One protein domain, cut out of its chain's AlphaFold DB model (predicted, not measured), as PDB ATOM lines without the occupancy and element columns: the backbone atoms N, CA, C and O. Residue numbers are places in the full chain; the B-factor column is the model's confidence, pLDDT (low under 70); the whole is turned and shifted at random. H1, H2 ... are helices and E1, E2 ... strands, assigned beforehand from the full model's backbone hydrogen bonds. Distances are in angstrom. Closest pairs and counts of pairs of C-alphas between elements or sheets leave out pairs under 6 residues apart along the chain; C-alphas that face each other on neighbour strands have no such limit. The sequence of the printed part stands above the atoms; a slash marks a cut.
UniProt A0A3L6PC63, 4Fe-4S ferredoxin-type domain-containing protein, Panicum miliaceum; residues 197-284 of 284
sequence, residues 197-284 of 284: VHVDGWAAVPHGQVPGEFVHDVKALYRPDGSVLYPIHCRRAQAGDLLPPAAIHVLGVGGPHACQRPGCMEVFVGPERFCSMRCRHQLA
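AT A GLANCE: This is residues 197 to 284 of the 284 residues of the protein "4Fe-4S ferredoxin-type domain-containing protein" of Panicum miliaceum (UniProt A0A3L6PC63). The domain has little regular structure: a small three-stranded sheet, two short helices near its edge strand E3, and a long looping stretch, residues 235 to 276, from E3 to H2. The 88 printed residues include E1, E2, H1, E3 and H2 in chain order, a mixed class with only 24 residues in named elements. The sheet, E1 E2 E3, is antiparallel; the whole is compact, radius of gyration of the C-alphas 12.5 A, spanning 31 by 29 by 26 A.

HOW THE PARTS SIT: E2, residues 202 to 206, forms a hairpin with E1, residues 197 to 199; N 197 and O 204 are 2.8 A apart. E3, residues 228 to 234, is E2's other antiparallel neighbour; N 232 and O 203 are 2.7 A apart. H2, residues 277 to 281, is on the sheet, only just over E3 with 3 C-alphas, at a height of 8.3 A; the closest C-alphas, Ile 232 and Met 277, are 4.9 A apart. H1, residues 212 to 215, only grazes the sheet and only just touches H2, with 3 pairs of C-alphas within 8 A, the closest Val 215 and Met 277, 6.3 A. In H2 the O i to N i+4 pair is within hydrogen-bond range; H1 is too short for one.

IN THESE COORDINATES: E3 measures 16.3 A and E2 12.2 A. E1 begins at C-alpha 197 (164.185, 151.510, 187.933); H2 ends at C-alpha 281 (147.625, 161.361, 184.401).

THE WHOLE: The printed part has no cut. H1 to E3 and E3 to H2 are long links. Residues 235 to 254 and 283 to 284 have pLDDT under 70.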
ATOM      1  N   VAL A 197     163.858 152.909 187.678       91.81
ATOM      2  CA  VAL A 197     164.185 151.510 187.933       91.81
ATOM      3  C   VAL A 197     163.246 150.641 187.108       91.81
ATOM      4  O   VAL A 197     162.037 150.869 187.100       91.81
ATOM      5  N   HIS A 198     163.802 149.637 186.434       88.56
ATOM      6  CA  HIS A 198     163.022 148.627 185.720       88.56
ATOM      7  C   HIS A 198     162.844 147.393 186.603       88.56
ATOM      8  O   HIS A 198     163.831 146.787 187.016       88.56
ATOM      9  N   VAL A 199     161.598 147.029 186.908       84.62
ATOM     10  CA  VAL A 199     161.260 145.873 187.752       84.62
ATOM     11  C   VAL A 199     160.026 145.167 187.197       84.62
ATOM     12  O   VAL A 199     159.004 145.805 186.984       84.62
ATOM     13  N   ASP A 200     160.123 143.868 186.909       76.88
ATOM     14  CA  ASP A 200     159.024 143.037 186.382       76.88
ATOM     15  C   ASP A 200     158.244 143.678 185.214       76.88
ATOM     16  O   ASP A 200     157.015 143.670 185.166       76.88
ATOM     17  N   GLY A 201     158.971 144.301 184.281       79.19
ATOM     18  CA  GLY A 201     158.391 145.000 183.128       79.19
ATOM     19  C   GLY A 201     157.857 146.410 183.418       79.19
ATOM     20  O   GLY A 201     157.433 147.098 182.491       79.19
ATOM     21  N   TRP A 202     157.906 146.882 184.664       87.00
ATOM     22  CA  TRP A 202     157.550 148.248 185.048       87.00
ATOM     23  C   TRP A 202     158.761 149.167 185.002       87.00
ATOM     24  O   TRP A 202     159.772 148.888 185.637       87.00
ATOM     25  N   ALA A 203     158.614 150.312 184.338       92.56
ATOM     26  CA  ALA A 203     159.459 151.468 184.598       92.56
ATOM     27  C   ALA A 203     158.873 152.212 185.804       92.56
ATOM     28  O   ALA A 203     157.695 152.578 185.774       92.56
ATOM     29  N   ALA A 204     159.651 152.413 186.865       94.25
ATOM     30  CA  ALA A 204     159.182 152.991 188.122       94.25
ATOM     31  C   ALA A 204     160.163 154.027 188.685       94.25
ATOM     32  O   ALA A 204     161.376 153.879 188.556       94.25
ATOM     33  N   VAL A 205     159.642 155.067 189.338       95.00
ATOM     34  CA  VAL A 205     160.455 156.055 190.062       95.00
ATOM     35  C   VAL A 205     160.528 155.704 191.547       95.00
ATOM     36  O   VAL A 205     159.508 155.331 192.129       95.00
ATOM     37  N   PRO A 206     161.693 155.840 192.196       95.44
ATOM     38  CA  PRO A 206     161.780 155.751 193.649       95.44
ATOM     39  C   PRO A 206     160.950 156.830 194.356       95.44
ATOM     40  O   PRO A 206     160.831 157.959 193.869       95.44
ATOM     41  N   HIS A 207     160.399 156.484 195.524       93.81
ATOM     42  CA  HIS A 207     159.691 157.425 196.392       93.81
ATOM     43  C   HIS A 207     160.544 158.673 196.687       93.81
ATOM     44  O   HIS A 207     161.761 158.589 196.850       93.81
ATOM     45  N   GLY A 208     159.897 159.841 196.731       91.19
ATOM     46  CA  GLY A 208     160.539 161.133 196.998       91.19
ATOM     47  C   GLY A 208     161.144 161.837 195.776       91.19
ATOM     48  O   GLY A 208     161.540 162.992 195.888       91.19
ATOM     49  N   GLN A 209     161.201 161.198 194.598       91.69
ATOM     50  CA  GLN A 209     161.727 161.851 193.386       91.69
ATOM     51  C   GLN A 209     160.701 162.699 192.630       91.69
ATOM     52  O   GLN A 209     161.091 163.586 191.862       91.69
ATOM     53  N   VAL A 210     159.414 162.416 192.829       89.94
ATOM     54  CA  VAL A 210     158.282 163.125 192.226       89.94
ATOM     55  C   VAL A 210     157.342 163.623 193.330       89.94
ATOM     56  O   VAL A 210     157.284 162.987 194.388       89.94
ATOM     57  N   PRO A 211     156.603 164.723 193.108       90.69
ATOM     58  CA  PRO A 211     155.651 165.234 194.087       90.69
ATOM     59  C   PRO A 211     154.565 164.209 194.444       90.69
ATOM     60  O   PRO A 211     154.134 163.406 193.608       90.69
ATOM     61  N   GLY A 212     154.108 164.235 195.698       89.31
ATOM     62  CA  GLY A 212     153.137 163.271 196.230       89.31
ATOM     63  C   GLY A 212     151.818 163.274 195.457       89.31
ATOM     64  O   GLY A 212     151.226 162.221 195.206       89.31
ATOM     65  N   GLU A 213     151.394 164.443 194.978       89.31
ATOM     66  CA  GLU A 213     150.200 164.588 194.161       89.31
ATOM     67  C   GLU A 213     150.301 163.888 192.808       89.31
ATOM     68  O   GLU A 213     149.259 163.682 192.206       89.31
ATOM     69  N   PHE A 214     151.475 163.450 192.334       87.50
ATOM     70  CA  PHE A 214     151.614 162.656 191.103       87.50
ATOM     71  C   PHE A 214     151.521 161.148 191.333       87.50
ATOM     72  O   PHE A 214     151.149 160.408 190.420       87.50
ATOM     73  N   VAL A 215     151.753 160.699 192.562       92.25
ATOM     74  CA  VAL A 215     151.720 159.278 192.941       92.25
ATOM     75  C   VAL A 215     150.512 158.906 193.796       92.25
ATOM     76  O   VAL A 215     150.246 157.726 193.993       92.25
ATOM     77  N   HIS A 216     149.729 159.889 194.247       91.31
ATOM     78  CA  HIS A 216     148.431 159.655 194.879       91.31
ATOM     79  C   HIS A 216     147.550 158.718 194.033       91.31
ATOM     80  O   HIS A 216     147.497 158.865 192.812       91.31
ATOM     81  N   ASP A 217     146.860 157.765 194.664       91.75
ATOM     82  CA  ASP A 217     146.040 156.728 194.013       91.75
ATOM     83  C   ASP A 217     146.762 155.878 192.949       91.75
ATOM     84  O   ASP A 217     146.107 155.169 192.177       91.75
ATOM     85  N   VAL A 218     148.096 155.913 192.892       92.50
ATOM     86  CA  VAL A 218     148.907 155.015 192.069       92.50
ATOM     87  C   VAL A 218     149.457 153.913 192.955       92.50
ATOM     88  O   VAL A 218     150.076 154.202 193.978       92.50
ATOM     89  N   LYS A 219     149.287 152.656 192.537       90.38
ATOM     90  CA  LYS A 219     149.832 151.507 193.267       90.38
ATOM     91  C   LYS A 219     151.318 151.696 193.585       90.38
ATOM     92  O   LYS A 219     152.092 152.134 192.731       90.38
ATOM     93  N   ALA A 220     151.725 151.298 194.780       90.88
ATOM     94  CA  ALA A 220     153.131 151.224 195.151       90.88
ATOM     95  C   ALA A 220     153.706 149.831 194.841       90.88
ATOM     96  O   ALA A 220     153.024 148.814 194.969       90.88
ATOM     97  N   LEU A 221     154.973 149.778 194.437       88.56
ATOM     98  CA  LEU A 221     155.755 148.547 194.364       88.56
ATOM     99  C   LEU A 221     156.724 148.533 195.543       88.56
ATOM    100  O   LEU A 221     157.541 149.444 195.683       88.56
ATOM    101  N   TYR A 222     156.648 147.489 196.360       87.62
ATOM    102  CA  TYR A 222     157.525 147.304 197.509       87.62
ATOM    103  C   TYR A 222     158.612 146.300 197.158       87.62
ATOM    104  O   TYR A 222     158.327 145.176 196.730       87.62
ATOM    105  N   ARG A 223     159.866 146.711 197.323       85.06
ATOM    106  CA  ARG A 223     161.017 145.826 197.160       85.06
ATOM    107  C   ARG A 223     161.359 145.136 198.487       85.06
ATOM    108  O   ARG A 223     161.040 145.669 199.551       85.06
ATOM    109  N   PRO A 224     162.060 143.987 198.453       82.19
ATOM    110  CA  PRO A 224     162.482 143.279 199.666       82.19
ATOM    111  C   PRO A 224     163.365 144.103 200.619       82.19
ATOM    112  O   PRO A 224     163.388 143.831 201.814       82.19
ATOM    113  N   ASP A 225     164.075 145.109 200.104       85.56
ATOM    114  CA  ASP A 225     164.907 146.034 200.888       85.56
ATOM    115  C   ASP A 225     164.099 147.146 201.590       85.56
ATOM    116  O   ASP A 225     164.678 148.037 202.208       85.56
ATOM    117  N   GLY A 226     162.766 147.114 201.489       86.06
ATOM    118  CA  GLY A 226     161.868 148.125 202.043       86.06
ATOM    119  C   GLY A 226     161.734 149.380 201.181       86.06
ATOM    120  O   GLY A 226     160.966 150.276 201.535       86.06
ATOM    121  N   SER A 227     162.436 149.470 200.046       89.38
ATOM    122  CA  SER A 227     162.281 150.606 199.139       89.38
ATOM    123  C   SER A 227     160.922 150.584 198.435       89.38
ATOM    124  O   SER A 227     160.397 149.534 198.046       89.38
ATOM    125  N   VAL A 228     160.353 151.779 198.274       92.69
ATOM    126  CA  VAL A 228     159.054 152.000 197.633       92.69
ATOM    127  C   VAL A 228     159.283 152.639 196.272       92.69
ATOM    128  O   VAL A 228     159.972 153.658 196.156       92.69
ATOM    129  N   LEU A 229     158.689 152.046 195.240       94.31
ATOM    130  CA  LEU A 229     158.712 152.559 193.875       94.31
ATOM    131  C   LEU A 229     157.287 152.854 193.398       94.31
ATOM    132  O   LEU A 229     156.362 152.100 193.691       94.31
ATOM    133  N   TYR A 230     157.124 153.898 192.593       94.19
ATOM    134  CA  TYR A 230     155.864 154.206 191.921       94.19
ATOM    135  C   TYR A 230     155.984 153.939 190.422       94.19
ATOM    136  O   TYR A 230     156.830 154.544 189.754       94.19
ATOM    137  N   PRO A 231     155.158 153.043 189.858       93.62
ATOM    138  CA  PRO A 231     155.219 152.725 188.445       93.62
ATOM    139  C   PRO A 231     154.833 153.922 187.570       93.62
ATOM    140  O   PRO A 231     153.755 154.501 187.710       93.62
ATOM    141  N   ILE A 232     155.693 154.246 186.608       92.88
ATOM    142  CA  ILE A 232     155.433 155.206 185.533       92.88
ATOM    143  C   ILE A 232     154.510 154.561 184.499       92.88
ATOM    144  O   ILE A 232     153.459 155.115 184.189       92.88
ATOM    145  N   HIS A 233     154.870 153.371 184.006       85.38
ATOM    146  CA  HIS A 233     154.038 152.536 183.136       85.38
ATOM    147  C   HIS A 233     154.479 151.062 183.176       85.38
ATOM    148  O   HIS A 233     155.614 150.753 183.537       85.38
ATOM    149  N   CYS A 234     153.582 150.158 182.768       73.56
ATOM    150  CA  CYS A 234     153.902 148.749 182.532       73.56
ATOM    151  C   CYS A 234     154.252 148.534 181.067       73.56
ATOM    152  O   CYS A 234     153.524 148.998 180.184       73.56
ATOM    153  N   ARG A 235     155.304 147.773 180.792       66.12
ATOM    154  CA  ARG A 235     155.433 147.031 179.546       66.12
ATOM    155  C   ARG A 235     154.847 145.650 179.820       66.12
ATOM    156  O   ARG A 235     155.447 144.869 180.551       66.12
ATOM    157  N   ARG A 236     153.708 145.306 179.208       54.62
ATOM    158  CA  ARG A 236     153.409 143.879 179.029       54.62
ATOM    159  C   ARG A 236     154.539 143.335 178.172       54.62
ATOM    160  O   ARG A 236     154.686 143.768 177.028       54.62
ATOM    161  N   ALA A 237     155.388 142.492 178.753       42.22
ATOM    162  CA  ALA A 237     156.448 141.830 178.017       42.22
ATOM    163  C   ALA A 237     155.825 141.210 176.758       42.22
ATOM    164  O   ALA A 237     154.891 140.413 176.851       42.22
ATOM    165  N   GLN A 238     156.305 141.600 175.575       37.97
ATOM    166  CA  GLN A 238     156.153 140.719 174.424       37.97
ATOM    167  C   GLN A 238     156.834 139.412 174.833       37.97
ATOM    168  O   GLN A 238     157.944 139.450 175.368       37.97
ATOM    169  N   ALA A 239     156.122 138.294 174.691       32.34
ATOM    170  CA  ALA A 239     156.582 136.971 175.092       32.34
ATOM    171  C   ALA A 239     158.016 136.732 174.577       32.34
ATOM    172  O   ALA A 239     158.221 136.552 173.381       32.34
ATOM    173  N   GLY A 240     159.010 136.821 175.468       37.97
ATOM    174  CA  GLY A 240     160.429 136.741 175.104       37.97
ATOM    175  C   GLY A 240     161.389 137.400 176.103       37.97
ATOM    176  O   GLY A 240     162.456 136.852 176.347       37.97
ATOM    177  N   ASP A 241     160.997 138.504 176.746       40.91
ATOM    178  CA  ASP A 241     161.837 139.222 177.726       40.91
ATOM    179  C   ASP A 241     161.451 138.842 179.176       40.91
ATOM    180  O   ASP A 241     160.930 139.661 179.934       40.91
ATOM    181  N   LEU A 242     161.660 137.581 179.575       37.28
ATOM    182  CA  LEU A 242     161.536 137.174 180.982       37.28
ATOM    183  C   LEU A 242     162.821 137.552 181.733       37.28
ATOM    184  O   LEU A 242     163.773 136.776 181.790       37.28
ATOM    185  N   LEU A 243     162.851 138.747 182.326       40.72
ATOM    186  CA  LEU A 243     163.680 138.954 183.515       40.72
ATOM    187  C   LEU A 243     163.112 138.067 184.638       40.72
ATOM    188  O   LEU A 243     161.888 137.922 184.718       40.72
ATOM    189  N   PRO A 244     163.958 137.447 185.483       33.59
ATOM    190  CA  PRO A 244     163.462 136.678 186.615       33.59
ATOM    191  C   PRO A 244     162.586 137.598 187.474       33.59
ATOM    192  O   PRO A 244     162.997 138.740 187.704       33.59
ATOM    193  N   PRO A 245     161.401 137.140 187.918       39.06
ATOM    194  CA  PRO A 245     160.523 137.957 188.737       39.06
ATOM    195  C   PRO A 245     161.296 138.355 189.989       39.06
ATOM    196  O   PRO A 245     161.655 137.504 190.810       39.06
ATOM    197  N   ALA A 246     161.605 139.643 190.124       42.56
ATOM    198  CA  ALA A 246     162.020 140.147 191.416       42.56
ATOM    199  C   ALA A 246     160.787 139.992 192.304       42.56
ATOM    200  O   ALA A 246     159.704 140.391 191.907       42.56
ATOM    201  N   ALA A 247     160.908 139.354 193.465       41.75
ATOM    202  CA  ALA A 247     159.773 139.152 194.356       41.75
ATOM    203  C   ALA A 247     159.206 140.513 194.813       41.75
ATOM    204  O   ALA A 247     159.637 141.074 195.819       41.75
ATOM    205  N   ILE A 248     158.269 141.072 194.044       49.94
ATOM    206  CA  ILE A 248     157.460 142.214 194.442       49.94
ATOM    207  C   ILE A 248     156.388 141.650 195.363       49.94
ATOM    208  O   ILE A 248     155.457 140.967 194.929       49.94
ATOM    209  N   HIS A 249     156.503 141.952 196.650       50.62
ATOM    210  CA  HIS A 249     155.393 141.751 197.564       50.62
ATOM    211  C   HIS A 249     154.398 142.886 197.340       50.62
ATOM    212  O   HIS A 249     154.617 144.023 197.754       50.62
ATOM    213  N   VAL A 250     153.291 142.587 196.663       52.38
ATOM    214  CA  VAL A 250     152.135 143.484 196.648       52.38
ATOM    215  C   VAL A 250     151.456 143.356 198.012       52.38
ATOM    216  O   VAL A 250     150.593 142.507 198.221       52.38
ATOM    217  N   LEU A 251     151.917 144.150 198.978       52.16
ATOM    218  CA  LEU A 251     151.312 144.261 200.303       52.16
ATOM    219  C   LEU A 251     150.036 145.105 200.192       52.16
ATOM    220  O   LEU A 251     150.036 146.289 200.512       52.16
ATOM    221  N   GLY A 252     148.959 144.515 199.676       52.50
ATOM    222  CA  GLY A 252     147.659 145.173 199.573       52.50
ATOM    223  C   GLY A 252     146.622 144.520 200.481       52.50
ATOM    224  O   GLY A 252     146.480 143.299 200.501       52.50
ATOM    225  N   VAL A 253     145.884 145.337 201.230       53.78
ATOM    226  CA  VAL A 253     144.675 144.914 201.948       53.78
ATOM    227  C   VAL A 253     143.504 145.040 200.973       53.78
ATOM    228  O   VAL A 253     143.192 146.144 200.539       53.78
ATOM    229  N   GLY A 254     142.879 143.921 200.600       61.34
ATOM    230  CA  GLY A 254     141.763 143.889 199.646       61.34
ATOM    231  C   GLY A 254     141.904 142.793 198.588       61.34
ATOM    232  O   GLY A 254     142.947 142.154 198.470       61.34
ATOM    233  N   GLY A 255     140.831 142.538 197.838       72.56
ATOM    234  CA  GLY A 255     140.862 141.630 196.689       72.56
ATOM    235  C   GLY A 255     141.492 142.285 195.451       72.56
ATOM    236  O   GLY A 255     141.588 143.511 195.389       72.56
ATOM    237  N   PRO A 256     141.912 141.495 194.449       82.88
ATOM    238  CA  PRO A 256     142.395 142.034 193.182       82.88
ATOM    239  C   PRO A 256     141.299 142.841 192.476       82.88
ATOM    240  O   PRO A 256     140.150 142.405 192.403       82.88
ATOM    241  N   HIS A 257     141.659 143.992 191.913       83.19
ATOM    242  CA  HIS A 257     140.751 144.833 191.137       83.19
ATOM    243  C   HIS A 257     141.445 145.411 189.896       83.19
ATOM    244  O   HIS A 257     142.674 145.460 189.794       83.19
ATOM    245  N   ALA A 258     140.643 145.833 188.919       88.12
ATOM    246  CA  ALA A 258     141.143 146.438 187.691       88.12
ATOM    247  C   ALA A 258     141.594 147.892 187.911       88.12
ATOM    248  O   ALA A 258     141.062 148.608 188.764       88.12
ATOM    249  N   CYS A 259     142.551 148.333 187.096       89.94
ATOM    250  CA  CYS A 259     142.909 149.740 186.953       89.94
ATOM    251  C   CYS A 259     141.705 150.554 186.456       89.94
ATOM    252  O   CYS A 259     141.045 150.163 185.497       89.94
ATOM    253  N   GLN A 260     141.454 151.721 187.056       92.94
ATOM    254  CA  GLN A 260     140.316 152.571 186.685       92.94
ATOM    255  C   GLN A 260     140.499 153.348 185.371       92.94
ATOM    256  O   GLN A 260     139.554 153.983 184.904       92.94
ATOM    257  N   ARG A 261     141.685 153.316 184.746       89.50
ATOM    258  CA  ARG A 261     141.885 153.966 183.442       89.50
ATOM    259  C   ARG A 261     141.116 153.205 182.353       89.50
ATOM    260  O   ARG A 261     141.401 152.020 182.154       89.50
ATOM    261  N   PRO A 262     140.242 153.872 181.576       87.38
ATOM    262  CA  PRO A 262     139.581 153.251 180.434       87.38
ATOM    263  C   PRO A 262     140.582 152.589 179.477       87.38
ATOM    264  O   PRO A 262     141.615 153.167 179.140       87.38
ATOM    265  N   GLY A 263     140.291 151.351 179.068       84.31
ATOM    266  CA  GLY A 263     141.139 150.566 178.162       84.31
ATOM    267  C   GLY A 263     142.400 149.961 178.795       84.31
ATOM    268  O   GLY A 263     143.128 149.235 178.119       84.31
ATOM    269  N   CYS A 264     142.678 150.211 180.078       85.69
ATOM    270  CA  CYS A 264     143.750 149.522 180.788       85.69
ATOM    271  C   CYS A 264     143.276 148.145 181.268       85.69
ATOM    272  O   CYS A 264     142.257 148.028 181.937       85.69
ATOM    273  N   MET A 265     144.054 147.106 180.965       85.81
ATOM    274  CA  MET A 265     143.734 145.713 181.309       85.81
ATOM    275  C   MET A 265     144.516 145.201 182.529       85.81
ATOM    276  O   MET A 265     144.581 143.994 182.757       85.81
ATOM    277  N   GLU A 266     145.178 146.091 183.267       85.12
ATOM    278  CA  GLU A 266     145.986 145.712 184.426       85.12
ATOM    279  C   GLU A 266     145.113 145.478 185.659       85.12
ATOM    280  O   GLU A 266     144.246 146.292 185.983       85.12
ATOM    281  N   VAL A 267     145.391 144.380 186.358       84.75
ATOM    282  CA  VAL A 267     144.748 143.986 187.614       84.75
ATOM    283  C   VAL A 267     145.820 143.945 188.692       84.75
ATOM    284  O   VAL A 267     146.908 143.417 188.468       84.75
ATOM    285  N   PHE A 268     145.540 144.529 189.850       83.44
ATOM    286  CA  PHE A 268     146.470 144.552 190.973       83.44
ATOM    287  C   PHE A 268     145.715 144.515 192.303       83.44
ATOM    288  O   PHE A 268     144.489 144.575 192.336       83.44
ATOM    289  N   VAL A 269     146.463 144.345 193.391       81.50
ATOM    290  CA  VAL A 269     145.938 144.310 194.757       81.50
ATOM    291  C   VAL A 269     146.415 145.567 195.472       81.50
ATOM    292  O   VAL A 269     147.591 145.910 195.383       81.50
ATOM    293  N   GLY A 270     145.515 146.243 196.172       80.94
ATOM    294  CA  GLY A 270     145.818 147.468 196.902       80.94
ATOM    295  C   GLY A 270     144.583 148.354 197.042       80.94
ATOM    296  O   GLY A 270     143.545 148.059 196.451       80.94
ATOM    297  N   PRO A 271     144.659 149.413 197.857       85.25
ATOM    298  CA  PRO A 271     143.601 150.418 197.950       85.25
ATOM    299  C   PRO A 271     143.618 151.432 196.790       85.25
ATOM    300  O   PRO A 271     142.673 152.206 196.639       85.25
ATOM    301  N   GLU A 272     144.692 151.483 195.999       90.94
ATOM    302  CA  GLU A 272     144.897 152.502 194.971       90.94
ATOM    303  C   GLU A 272     144.058 152.257 193.715       90.94
ATOM    304  O   GLU A 272     143.738 151.133 193.358       90.94
ATOM    305  N   ARG A 273     143.716 153.318 192.978       91.50
ATOM    306  CA  ARG A 273     142.795 153.225 191.827       91.50
ATOM    307  C   ARG A 273     143.494 152.945 190.502       91.50
ATOM    308  O   ARG A 273     142.889 152.395 189.577       91.50
ATOM    309  N   PHE A 274     144.761 153.332 190.386       92.44
ATOM    310  CA  PHE A 274     145.505 153.300 189.134       92.44
ATOM    311  C   PHE A 274     146.756 152.437 189.248       92.44
ATOM    312  O   PHE A 274     147.516 152.509 190.209       92.44
ATOM    313  N   CYS A 275     147.029 151.654 188.205       90.19
ATOM    314  CA  CYS A 275     148.204 150.787 188.178       90.19
ATOM    315  C   CYS A 275     149.518 151.539 187.904       90.19
ATOM    316  O   CYS A 275     150.588 150.951 188.003       90.19
ATOM    317  N   SER A 276     149.464 152.801 187.478       92.12
ATOM    318  CA  SER A 276     150.649 153.602 187.150       92.12
ATOM    319  C   SER A 276     150.329 155.088 187.058       92.12
ATOM    320  O   SER A 276     149.182 155.463 186.796       92.12
ATOM    321  N   MET A 277     151.362 155.925 187.171       93.00
ATOM    322  CA  MET A 277     151.264 157.370 186.950       93.00
ATOM    323  C   MET A 277     150.734 157.687 185.549       93.00
ATOM    324  O   MET A 277     149.879 158.555 185.404       93.00
ATOM    325  N   ARG A 278     151.139 156.931 184.519       91.06
ATOM    326  CA  ARG A 278     150.589 157.079 183.164       91.06
ATOM    327  C   ARG A 278     149.092 156.832 183.107       91.06
ATOM    328  O   ARG A 278     148.388 157.574 182.438       91.06
ATOM    329  N   CYS A 279     148.590 155.824 183.812       90.88
ATOM    330  CA  CYS A 279     147.157 155.551 183.827       90.88
ATOM    331  C   CYS A 279     146.350 156.604 184.584       90.88
ATOM    332  O   CYS A 279     145.198 156.834 184.235       90.88
ATOM    333  N   ARG A 280     146.955 157.242 185.584       91.50
ATOM    334  CA  ARG A 280     146.320 158.317 186.339       91.50
ATOM    335  C   ARG A 280     146.298 159.647 185.581       91.50
ATOM    336  O   ARG A 280     145.282 160.329 185.596       91.50
ATOM    337  N   HIS A 281     147.410 160.009 184.941       87.88
ATOM    338  CA  HIS A 281     147.625 161.361 184.401       87.88
ATOM    339  C   HIS A 281     147.496 161.471 182.885       87.88
ATOM    340  O   HIS A 281     147.360 162.574 182.370       87.88
ATOM    341  N   GLN A 282     147.510 160.357 182.149       74.56
ATOM    342  CA  GLN A 282     147.077 160.338 180.750       74.56
ATOM    343  C   GLN A 282     145.621 159.882 180.686       74.56
ATOM    344  O   GLN A 282     145.316 158.743 180.301       74.56
ATOM    345  N   LEU A 283     144.731 160.780 181.106       53.09
ATOM    346  CA  LEU A 283     143.337 160.734 180.683       53.09
ATOM    347  C   LEU A 283     143.316 160.961 179.163       53.09
ATOM    348  O   LEU A 283     144.108 161.750 178.654       53.09
ATOM    349  N   ALA A 284     142.520 160.141 178.476       41.12
ATOM    350  CA  ALA A 284     142.460 160.018 177.020       41.12
ATOM    351  C   ALA A 284     142.255 161.354 176.293       41.12
ATOM    352  O   ALA A 284     141.502 162.199 176.829       41.12
TER     353      ALA A 284